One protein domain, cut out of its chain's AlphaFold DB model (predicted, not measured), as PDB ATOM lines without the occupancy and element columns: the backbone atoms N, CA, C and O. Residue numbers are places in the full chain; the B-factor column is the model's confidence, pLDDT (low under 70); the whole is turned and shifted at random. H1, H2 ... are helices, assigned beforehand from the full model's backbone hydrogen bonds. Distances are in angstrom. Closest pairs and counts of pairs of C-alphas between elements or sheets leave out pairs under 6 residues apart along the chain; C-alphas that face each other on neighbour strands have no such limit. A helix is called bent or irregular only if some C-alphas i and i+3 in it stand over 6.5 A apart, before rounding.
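This is residues 2 to 76 of the 574 residues of the protein "HECT domain-containing protein" of Nothophytophthora sp. Chile5 (UniProt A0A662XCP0). One long helix, H1, makes an arm whose residues 2 to 25 stick out from a small head. The head is a curved strip of chain in which the bent helix H2 and the short H3 follow each other and residues 63 to 76, with no named element, fold back toward H2. The printed part has 75 residues, with three named helices in the order H1, H2, H3 and no named strand, and its class is all helix. It is extended, with a radius of gyration of the C-alphas of 18.6 A and spans of 58 by 28 by 18 A, the arm making the length.

H1, residues 2 to 31, touches no helix, and its residues 2 to 25 stand free. A tight link of 4 residues joins it to H2, residues 36 to 55, assigned as one helix by its hydrogen bonds but bent, with C-alphas 44 and 47 lying 7.4 A apart. Its arms, H2a at residues 36 to 44 and H2b at residues 47 to 55, stand at a steep tilt of 64 degrees. H1 is apart from H2a and from H2b. H3, residues 59 to 62, follows H2b by a tight link of 3 residues. H2b and H3 only just touch, only at the corner, with 3 pairs of C-alphas within 8 A; the closest C-alphas are those of Ile 53 and Val 59, 6.4 A apart. H3 is apart from H1 and H2a. Every O i to N i+4 pair is within hydrogen-bond range in H1 and H2b, 3 of 5 are in H2a, and H3 is too short for such a pair.

H1 measures 42.8 A, from C-alpha 2 at (150.242, 227.703, 198.862) to C-alpha 31 at (150.243, 188.223, 182.336). H2a measures 13.6 A, H2b 12.5 A and H3 5.3 A, ending at C-alpha 62 at (169.036, 193.438, 185.008).

The C-alphas of Lys 2 and Asp 47 are the two farthest apart, at 58.1 A. The printed part has no cut. Mean pLDDT of the printed part is 70.5, with residues 2 to 5, 7 to 33 and 62 to 63 under 70.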
ATOM      1  N   LYS A   2     151.352 228.442 199.520       59.09
ATOM      2  CA  LYS A   2     150.242 227.703 198.862       59.09
ATOM      3  C   LYS A   2     150.552 227.209 197.434       59.09
ATOM      4  O   LYS A   2     150.180 226.097 197.080       59.09
ATOM      5  N   GLN A   3     151.272 227.999 196.633       59.31
ATOM      6  CA  GLN A   3     151.692 227.597 195.279       59.31
ATOM      7  C   GLN A   3     152.728 226.459 195.285       59.31
ATOM      8  O   GLN A   3     152.633 225.550 194.468       59.31
ATOM      9  N   PHE A   4     153.652 226.461 196.251       62.34
ATOM     10  CA  PHE A   4     154.659 225.410 196.424       62.34
ATOM     11  C   PHE A   4     154.020 224.069 196.819       62.34
ATOM     12  O   PHE A   4     154.296 223.042 196.205       62.34
ATOM     13  N   VAL A   5     153.072 224.088 197.764       66.06
ATOM     14  CA  VAL A   5     152.312 222.890 198.169       66.06
ATOM     15  C   VAL A   5     151.521 222.306 196.992       66.06
ATOM     16  O   VAL A   5     151.492 221.091 196.811       66.06
ATOM     17  N   LYS A   6     150.925 223.159 196.148       70.06
ATOM     18  CA  LYS A   6     150.197 222.722 194.947       70.06
ATOM     19  C   LYS A   6     151.129 222.081 193.911       70.06
ATOM     20  O   LYS A   6     150.752 221.078 193.312       70.06
ATOM     21  N   GLN A   7     152.333 222.622 193.717       62.75
ATOM     22  CA  GLN A   7     153.325 222.054 192.800       62.75
ATOM     23  C   GLN A   7     153.853 220.699 193.284       62.75
ATOM     24  O   GLN A   7     153.926 219.765 192.485       62.75
ATOM     25  N   GLU A   8     154.140 220.546 194.580       62.22
ATOM     26  CA  GLU A   8     154.610 219.261 195.113       62.22
ATOM     27  C   GLU A   8     153.516 218.191 195.184       62.22
ATOM     28  O   GLU A   8     153.777 217.019 194.910       62.22
ATOM     29  N   ALA A   9     152.263 218.574 195.443       59.31
ATOM     30  CA  ALA A   9     151.133 217.656 195.317       59.31
ATOM     31  C   ALA A   9     150.962 217.163 193.868       59.31
ATOM     32  O   ALA A   9     150.708 215.980 193.645       59.31
ATOM     33  N   ASN A  10     151.157 218.042 192.878       66.94
ATOM     34  CA  ASN A  10     151.044 217.671 191.469       66.94
ATOM     35  C   ASN A  10     152.207 216.775 191.017       66.94
ATOM     36  O   ASN A  10     151.975 215.781 190.336       66.94
ATOM     37  N   LYS A  11     153.443 217.052 191.464       61.53
ATOM     38  CA  LYS A  11     154.590 216.156 191.233       61.53
ATOM     39  C   LYS A  11     154.365 214.781 191.849       61.53
ATOM     40  O   LYS A  11     154.588 213.787 191.167       61.53
ATOM     41  N   LYS A  12     153.882 214.701 193.097       53.62
ATOM     42  CA  LYS A  12     153.539 213.418 193.734       53.62
ATOM     43  C   LYS A  12     152.453 212.667 192.965       53.62
ATOM     44  O   LYS A  12     152.592 211.467 192.769       53.62
ATOM     45  N   ARG A  13     151.422 213.361 192.476       58.09
ATOM     46  CA  ARG A  13     150.325 212.761 191.702       58.09
ATOM     47  C   ARG A  13     150.785 212.227 190.342       58.09
ATOM     48  O   ARG A  13     150.391 211.131 189.966       58.09
ATOM     49  N   ILE A  14     151.658 212.959 189.647       56.69
ATOM     50  CA  ILE A  14     152.281 212.506 188.391       56.69
ATOM     51  C   ILE A  14     153.197 211.307 188.658       56.69
ATOM     52  O   ILE A  14     153.118 210.311 187.948       56.69
ATOM     53  N   LYS A  15     154.016 211.357 189.717       51.22
ATOM     54  CA  LYS A  15     154.899 210.249 190.105       51.22
ATOM     55  C   LYS A  15     154.102 208.985 190.448       51.22
ATOM     56  O   LYS A  15     154.494 207.904 190.037       51.22
ATOM     57  N   MET A  16     152.967 209.131 191.133       50.34
ATOM     58  CA  MET A  16     152.052 208.032 191.456       50.34
ATOM     59  C   MET A  16     151.407 207.439 190.195       50.34
ATOM     60  O   MET A  16     151.437 206.232 190.020       50.34
ATOM     61  N   TYR A  17     150.934 208.276 189.264       56.81
ATOM     62  CA  TYR A  17     150.354 207.812 187.997       56.81
ATOM     63  C   TYR A  17     151.368 207.075 187.109       56.81
ATOM     64  O   TYR A  17     151.034 206.070 186.493       56.81
ATOM     65  N   VAL A  18     152.621 207.542 187.062       57.25
ATOM     66  CA  VAL A  18     153.705 206.870 186.322       57.25
ATOM     67  C   VAL A  18     154.068 205.529 186.967       57.25
ATOM     68  O   VAL A  18     154.296 204.560 186.249       57.25
ATOM     69  N   VAL A  19     154.080 205.446 188.301       56.84
ATOM     70  CA  VAL A  19     154.306 204.185 189.029       56.84
ATOM     71  C   VAL A  19     153.153 203.202 188.807       56.84
ATOM     72  O   VAL A  19     153.416 202.036 188.529       56.84
ATOM     73  N   ASP A  20     151.900 203.661 188.834       51.75
ATOM     74  CA  ASP A  20     150.724 202.818 188.578       51.75
ATOM     75  C   ASP A  20     150.677 202.324 187.124       51.75
ATOM     76  O   ASP A  20     150.365 201.161 186.871       51.75
ATOM     77  N   GLN A  21     151.040 203.171 186.155       51.47
ATOM     78  CA  GLN A  21     151.162 202.791 184.742       51.47
ATOM     79  C   GLN A  21     152.308 201.795 184.518       51.47
ATOM     80  O   GLN A  21     152.134 200.827 183.783       51.47
ATOM     81  N   ALA A  22     153.458 201.981 185.175       50.91
ATOM     82  CA  ALA A  22     154.566 201.029 185.120       50.91
ATOM     83  C   ALA A  22     154.189 199.688 185.763       50.91
ATOM     84  O   ALA A  22     154.476 198.637 185.198       50.91
ATOM     85  N   HIS A  23     153.475 199.709 186.890       50.34
ATOM     86  CA  HIS A  23     152.958 198.508 187.540       50.34
ATOM     87  C   HIS A  23     151.926 197.791 186.661       50.34
ATOM     88  O   HIS A  23     151.967 196.569 186.538       50.34
ATOM     89  N   LEU A  24     151.032 198.530 185.996       43.47
ATOM     90  CA  LEU A  24     150.078 197.978 185.035       43.47
ATOM     91  C   LEU A  24     150.797 197.352 183.836       43.47
ATOM     92  O   LEU A  24     150.498 196.217 183.489       43.47
ATOM     93  N   LEU A  25     151.766 198.042 183.234       44.41
ATOM     94  CA  LEU A  25     152.553 197.520 182.113       44.41
ATOM     95  C   LEU A  25     153.379 196.298 182.513       44.41
ATOM     96  O   LEU A  25     153.459 195.344 181.749       44.41
ATOM     97  N   GLN A  26     153.937 196.287 183.722       48.84
ATOM     98  CA  GLN A  26     154.660 195.139 184.254       48.84
ATOM     99  C   GLN A  26     153.723 193.969 184.558       48.84
ATOM    100  O   GLN A  26     154.083 192.827 184.300       48.84
ATOM    101  N   THR A  27     152.507 194.247 185.026       45.91
ATOM    102  CA  THR A  27     151.454 193.237 185.188       45.91
ATOM    103  C   THR A  27     151.027 192.690 183.827       45.91
ATOM    104  O   THR A  27     150.937 191.486 183.657       45.91
ATOM    105  N   ILE A  28     150.832 193.536 182.816       48.72
ATOM    106  CA  ILE A  28     150.490 193.116 181.449       48.72
ATOM    107  C   ILE A  28     151.627 192.270 180.852       48.72
ATOM    108  O   ILE A  28     151.370 191.188 180.335       48.72
ATOM    109  N   ALA A  29     152.882 192.697 180.989       48.66
ATOM    110  CA  ALA A  29     154.046 191.970 180.482       48.66
ATOM    111  C   ALA A  29     154.260 190.605 181.162       48.66
ATOM    112  O   ALA A  29     154.780 189.692 180.529       48.66
ATOM    113  N   THR A  30     153.861 190.444 182.428       51.97
ATOM    114  CA  THR A  30     153.907 189.146 183.125       51.97
ATOM    115  C   THR A  30     152.650 188.300 182.927       51.97
ATOM    116  O   THR A  30     152.697 187.096 183.163       51.97
ATOM    117  N   THR A  31     151.536 188.906 182.505       51.72
ATOM    118  CA  THR A  31     150.243 188.223 182.336       51.72
ATOM    119  C   THR A  31     150.031 187.727 180.906       51.72
ATOM    120  O   THR A  31     149.364 186.713 180.713       51.72
ATOM    121  N   PHE A  32     150.599 188.399 179.900       57.88
ATOM    122  CA  PHE A  32     150.446 188.002 178.502       57.88
ATOM    123  C   PHE A  32     151.698 187.288 177.979       57.88
ATOM    124  O   PHE A  32     152.801 187.822 178.103       57.88
ATOM    125  N   PRO A  33     151.552 186.098 177.361       63.41
ATOM    126  CA  PRO A  33     152.672 185.429 176.719       63.41
ATOM    127  C   PRO A  33     153.228 186.312 175.599       63.41
ATOM    128  O   PRO A  33     152.477 186.960 174.865       63.41
ATOM    129  N   MET A  34     154.554 186.335 175.468       70.25
ATOM    130  CA  MET A  34     155.219 187.102 174.417       70.25
ATOM    131  C   MET A  34     154.710 186.647 173.039       70.25
ATOM    132  O   MET A  34     154.636 185.440 172.799       70.25
ATOM    133  N   PRO A  35     154.349 187.574 172.126       77.81
ATOM    134  CA  PRO A  35     153.818 187.200 170.819       77.81
ATOM    135  C   PRO A  35     154.789 186.292 170.058       77.81
ATOM    136  O   PRO A  35     155.985 186.579 170.013       77.81
ATOM    137  N   ALA A  36     154.279 185.255 169.389       76.06
ATOM    138  CA  ALA A  36     155.109 184.334 168.603       76.06
ATOM    139  C   ALA A  36     155.959 185.070 167.542       76.06
ATOM    140  O   ALA A  36     157.141 184.807 167.355       76.06
ATOM    141  N   THR A  37     155.403 186.121 166.935       83.06
ATOM    142  CA  THR A  37     156.131 186.975 165.983       83.06
ATOM    143  C   THR A  37     157.340 187.687 166.594       83.06
ATOM    144  O   THR A  37     158.254 188.081 165.872       83.06
ATOM    145  N   PHE A  38     157.324 187.933 167.907       82.31
ATOM    146  CA  PHE A  38     158.463 188.491 168.626       82.31
ATOM    147  C   PHE A  38     159.490 187.395 168.916       82.31
ATOM    148  O   PHE A  38     160.664 187.589 168.608       82.31
ATOM    149  N   THR A  39     159.064 186.232 169.422       81.00
ATOM    150  CA  THR A  39     159.974 185.110 169.715       81.00
ATOM    151  C   THR A  39     160.764 184.681 168.478       81.00
ATOM    152  O   THR A  39     161.982 184.522 168.558       81.00
ATOM    153  N   ASP A  40     160.111 184.625 167.315       83.56
ATOM    154  CA  ASP A  40     160.741 184.257 166.040       83.56
ATOM    155  C   ASP A  40     161.832 185.247 165.607       83.56
ATOM    156  O   ASP A  40     162.835 184.856 165.012       83.56
ATOM    157  N   LYS A  41     161.676 186.534 165.939       85.31
ATOM    158  CA  LYS A  41     162.678 187.571 165.645       85.31
ATOM    159  C   LYS A  41     163.826 187.599 166.649       85.31
ATOM    160  O   LYS A  41     164.909 188.063 166.302       85.31
ATOM    161  N   VAL A  42     163.602 187.131 167.877       84.25
ATOM    162  CA  VAL A  42     164.626 187.112 168.930       84.25
ATOM    163  C   VAL A  42     165.505 185.864 168.845       84.25
ATOM    164  O   VAL A  42     166.698 185.955 169.122       84.25
ATOM    165  N   HIS A  43     164.979 184.720 168.399       84.62
ATOM    166  CA  HIS A  43     165.759 183.481 168.264       84.62
ATOM    167  C   HIS A  43     167.073 183.616 167.463       84.62
ATOM    168  O   HIS A  43     168.085 183.095 167.934       84.62
ATOM    169  N   PRO A  44     167.127 184.336 166.325       90.38
ATOM    170  CA  PRO A  44     168.374 184.574 165.594       90.38
ATOM    171  C   PRO A  44     169.448 185.332 166.390       90.38
ATOM    172  O   PRO A  44     170.630 185.204 166.093       90.38
ATOM    173  N   LEU A  45     169.062 186.105 167.413       87.44
ATOM    174  CA  LEU A  45     169.991 186.856 168.267       87.44
ATOM    175  C   LEU A  45     170.623 185.995 169.365       87.44
ATOM    176  O   LEU A  45     171.449 186.498 170.126       87.44
ATOM    177  N   LYS A  46     170.253 184.712 169.461       86.81
ATOM    178  CA  LYS A  46     170.719 183.791 170.501       86.81
ATOM    179  C   LYS A  46     172.233 183.819 170.673       86.81
ATOM    180  O   LYS A  46     172.691 183.976 171.794       86.81
ATOM    181  N   ASP A  47     173.003 183.715 169.592       86.19
ATOM    182  CA  ASP A  47     174.467 183.670 169.688       86.19
ATOM    183  C   ASP A  47     175.072 185.013 170.119       86.19
ATOM    184  O   ASP A  47     176.065 185.040 170.843       86.19
ATOM    185  N   SER A  48     174.458 186.138 169.740       88.00
ATOM    186  CA  SER A  48     174.870 187.466 170.212       88.00
ATOM    187  C   SER A  48     174.564 187.658 171.697       88.00
ATOM    188  O   SER A  48     175.408 188.163 172.436       88.00
ATOM    189  N   ILE A  49     173.385 187.215 172.147       86.38
ATOM    190  CA  ILE A  49     172.996 187.205 173.565       86.38
ATOM    191  C   ILE A  49     173.941 186.298 174.360       86.38
ATOM    192  O   ILE A  49     174.382 186.661 175.443       86.38
ATOM    193  N   ASP A  50     174.309 185.148 173.800       84.81
ATOM    194  CA  ASP A  50     175.259 184.207 174.389       84.81
ATOM    195  C   ASP A  50     176.635 184.852 174.611       84.81
ATOM    196  O   ASP A  50     177.209 184.741 175.689       84.81
ATOM    197  N   VAL A  51     177.154 185.574 173.611       85.50
ATOM    198  CA  VAL A  51     178.412 186.331 173.731       85.50
ATOM    199  C   VAL A  51     178.306 187.425 174.796       85.50
ATOM    200  O   VAL A  51     179.240 187.595 175.577       85.50
ATOM    201  N   LEU A  52     177.175 188.133 174.857       85.94
ATOM    202  CA  LEU A  52     176.939 189.185 175.844       85.94
ATOM    203  C   LEU A  52     176.945 188.631 177.275       85.94
ATOM    204  O   LEU A  52     177.676 189.142 178.120       85.94
ATOM    205  N   ILE A  53     176.199 187.555 177.529       85.94
ATOM    206  CA  ILE A  53     176.126 186.923 178.856       85.94
ATOM    207  C   ILE A  53     177.500 186.412 179.295       85.94
ATOM    208  O   ILE A  53     177.858 186.532 180.461       85.94
ATOM    209  N   ARG A  54     178.300 185.887 178.363       82.06
ATOM    210  CA  ARG A  54     179.679 185.468 178.651       82.06
ATOM    211  C   ARG A  54     180.606 186.624 179.004       82.06
ATOM    212  O   ARG A  54     181.561 186.419 179.743       82.06
ATOM    213  N   SER A  55     180.370 187.805 178.436       84.94
ATOM    214  CA  SER A  55     181.162 188.995 178.758       84.94
ATOM    215  C   SER A  55     180.779 189.604 180.106       84.94
ATOM    216  O   SER A  55     181.660 190.053 180.834       84.94
ATOM    217  N   ASP A  56     179.489 189.590 180.444       83.44
ATOM    218  CA  ASP A  56     178.970 190.044 181.730       83.44
ATOM    219  C   ASP A  56     177.713 189.239 182.118       83.44
ATOM    220  O   ASP A  56     176.611 189.505 181.617       83.44
ATOM    221  N   PRO A  57     177.839 188.266 183.039       82.00
ATOM    222  CA  PRO A  57     176.706 187.459 183.490       82.00
ATOM    223  C   PRO A  57     175.631 188.273 184.212       82.00
ATOM    224  O   PRO A  57     174.470 187.859 184.250       82.00
ATOM    225  N   LYS A  58     175.969 189.452 184.757       81.56
ATOM    226  CA  LYS A  58     175.030 190.293 185.518       81.56
ATOM    227  C   LYS A  58     173.895 190.832 184.662       81.56
ATOM    228  O   LYS A  58     172.812 191.101 185.188       81.56
ATOM    229  N   VAL A  59     174.096 190.898 183.347       84.38
ATOM    230  CA  VAL A  59     173.079 191.297 182.366       84.38
ATOM    231  C   VAL A  59     171.813 190.425 182.470       84.38
ATOM    232  O   VAL A  59     170.704 190.910 182.224       84.38
ATOM    233  N   LEU A  60     171.937 189.165 182.917       82.56
ATOM    234  CA  LEU A  60     170.793 188.278 183.177       82.56
ATOM    235  C   LEU A  60     169.850 188.803 184.267       82.56
ATOM    236  O   LEU A  60     168.633 188.665 184.139       82.56
ATOM    237  N   GLY A  61     170.401 189.416 185.316       72.69
ATOM    238  CA  GLY A  61     169.638 189.935 186.451       72.69
ATOM    239  C   GLY A  61     168.970 191.283 186.207       72.69
ATOM    240  O   GLY A  61     168.005 191.612 186.894       72.69
ATOM    241  N   MET A  62     169.479 192.062 185.250       69.50
ATOM    242  CA  MET A  62     169.036 193.438 185.008       69.50
ATOM    243  C   MET A  62     168.100 193.547 183.802       69.50
ATOM    244  O   MET A  62     166.964 193.992 183.951       69.50
ATOM    245  N   ASP A  63     168.544 193.091 182.628       67.31
ATOM    246  CA  ASP A  63     167.900 193.449 181.355       67.31
ATOM    247  C   ASP A  63     167.248 192.255 180.646       67.31
ATOM    248  O   ASP A  63     166.278 192.414 179.902       67.31
ATOM    249  N   LEU A  64     167.748 191.036 180.878       75.88
ATOM    250  CA  LEU A  64     167.317 189.845 180.130       75.88
ATOM    251  C   LEU A  64     166.307 188.964 180.860       75.88
ATOM    252  O   LEU A  64     165.778 188.020 180.270       75.88
ATOM    253  N   TYR A  65     165.979 189.288 182.107       75.50
ATOM    254  CA  TYR A  65     165.073 188.495 182.930       75.50
ATOM    255  C   TYR A  65     163.693 188.283 182.275       75.50
ATOM    256  O   TYR A  65     163.134 187.190 182.316       75.50
ATOM    257  N   SER A  66     163.165 189.301 181.589       74.31
ATOM    258  CA  SER A  66     161.892 189.214 180.855       74.31
ATOM    259  C   SER A  66     161.966 188.266 179.651       74.31
ATOM    260  O   SER A  66     161.008 187.553 179.354       74.31
ATOM    261  N   ILE A  67     163.116 188.228 178.973       78.19
ATOM    262  CA  ILE A  67     163.361 187.389 177.790       78.19
ATOM    263  C   ILE A  67     163.688 185.949 178.201       78.19
ATOM    264  O   ILE A  67     163.433 185.029 177.429       78.19
ATOM    265  N   ALA A  68     164.156 185.718 179.431       75.44
ATOM    266  CA  ALA A  68     164.403 184.378 179.965       75.44
ATOM    267  C   ALA A  68     163.157 183.481 180.000       75.44
ATOM    268  O   ALA A  68     163.289 182.258 179.986       75.44
ATOM    269  N   SER A  69     161.963 184.083 179.983       74.00
ATOM    270  CA  SER A  69     160.689 183.375 179.836       74.00
ATOM    271  C   SER A  69     160.533 182.674 178.479       74.00
ATOM    272  O   SER A  69     159.805 181.682 178.395       74.00
ATOM    273  N   ILE A  70     161.231 183.131 177.428       80.44
ATOM    274  CA  ILE A  70     161.231 182.488 176.110       80.44
ATOM    275  C   ILE A  70     162.091 181.214 176.187       80.44
ATOM    276  O   ILE A  70     163.285 181.290 176.492       80.44
ATOM    277  N   PRO A  71     161.538 180.027 175.891       80.00
ATOM    278  CA  PRO A  71     162.306 178.788 175.927       80.00
ATOM    279  C   PRO A  71     163.487 178.794 174.947       80.00
ATOM    280  O   PRO A  71     163.355 179.156 173.780       80.00
ATOM    281  N   GLY A  72     164.660 178.353 175.408       80.56
ATOM    282  CA  GLY A  72     165.815 178.078 174.547       80.56
ATOM    283  C   GLY A  72     166.607 179.293 174.045       80.56
ATOM    284  O   GLY A  72     167.595 179.083 173.327       80.56
ATOM    285  N   ILE A  73     166.224 180.523 174.418       85.88
ATOM    286  CA  ILE A  73     166.981 181.741 174.084       85.88
ATOM    287  C   ILE A  73     168.249 181.874 174.934       85.88
ATOM    288  O   ILE A  73     169.338 182.039 174.395       85.88
ATOM    289  N   ILE A  74     168.125 181.715 176.252       87.75
ATOM    290  CA  ILE A  74     169.244 181.678 177.196       87.75
ATOM    291  C   ILE A  74     169.528 180.212 177.502       87.75
ATOM    292  O   ILE A  74     168.621 179.461 177.864       87.75
ATOM    293  N   ARG A  75     170.784 179.791 177.338       86.25
ATOM    294  CA  ARG A  75     171.198 178.416 177.646       86.25
ATOM    295  C   ARG A  75     171.104 178.162 179.148       86.25
ATOM    296  O   ARG A  75     171.457 179.028 179.939       86.25
ATOM    297  N   LEU A  76     170.691 176.952 179.520       87.56
ATOM    298  CA  LEU A  76     170.577 176.538 180.919       87.56
ATOM    299  C   LEU A  76     171.893 176.700 181.695       87.56
ATOM    300  O   LEU A  76     171.870 177.163 182.825       87.56
TER     301      LEU A  76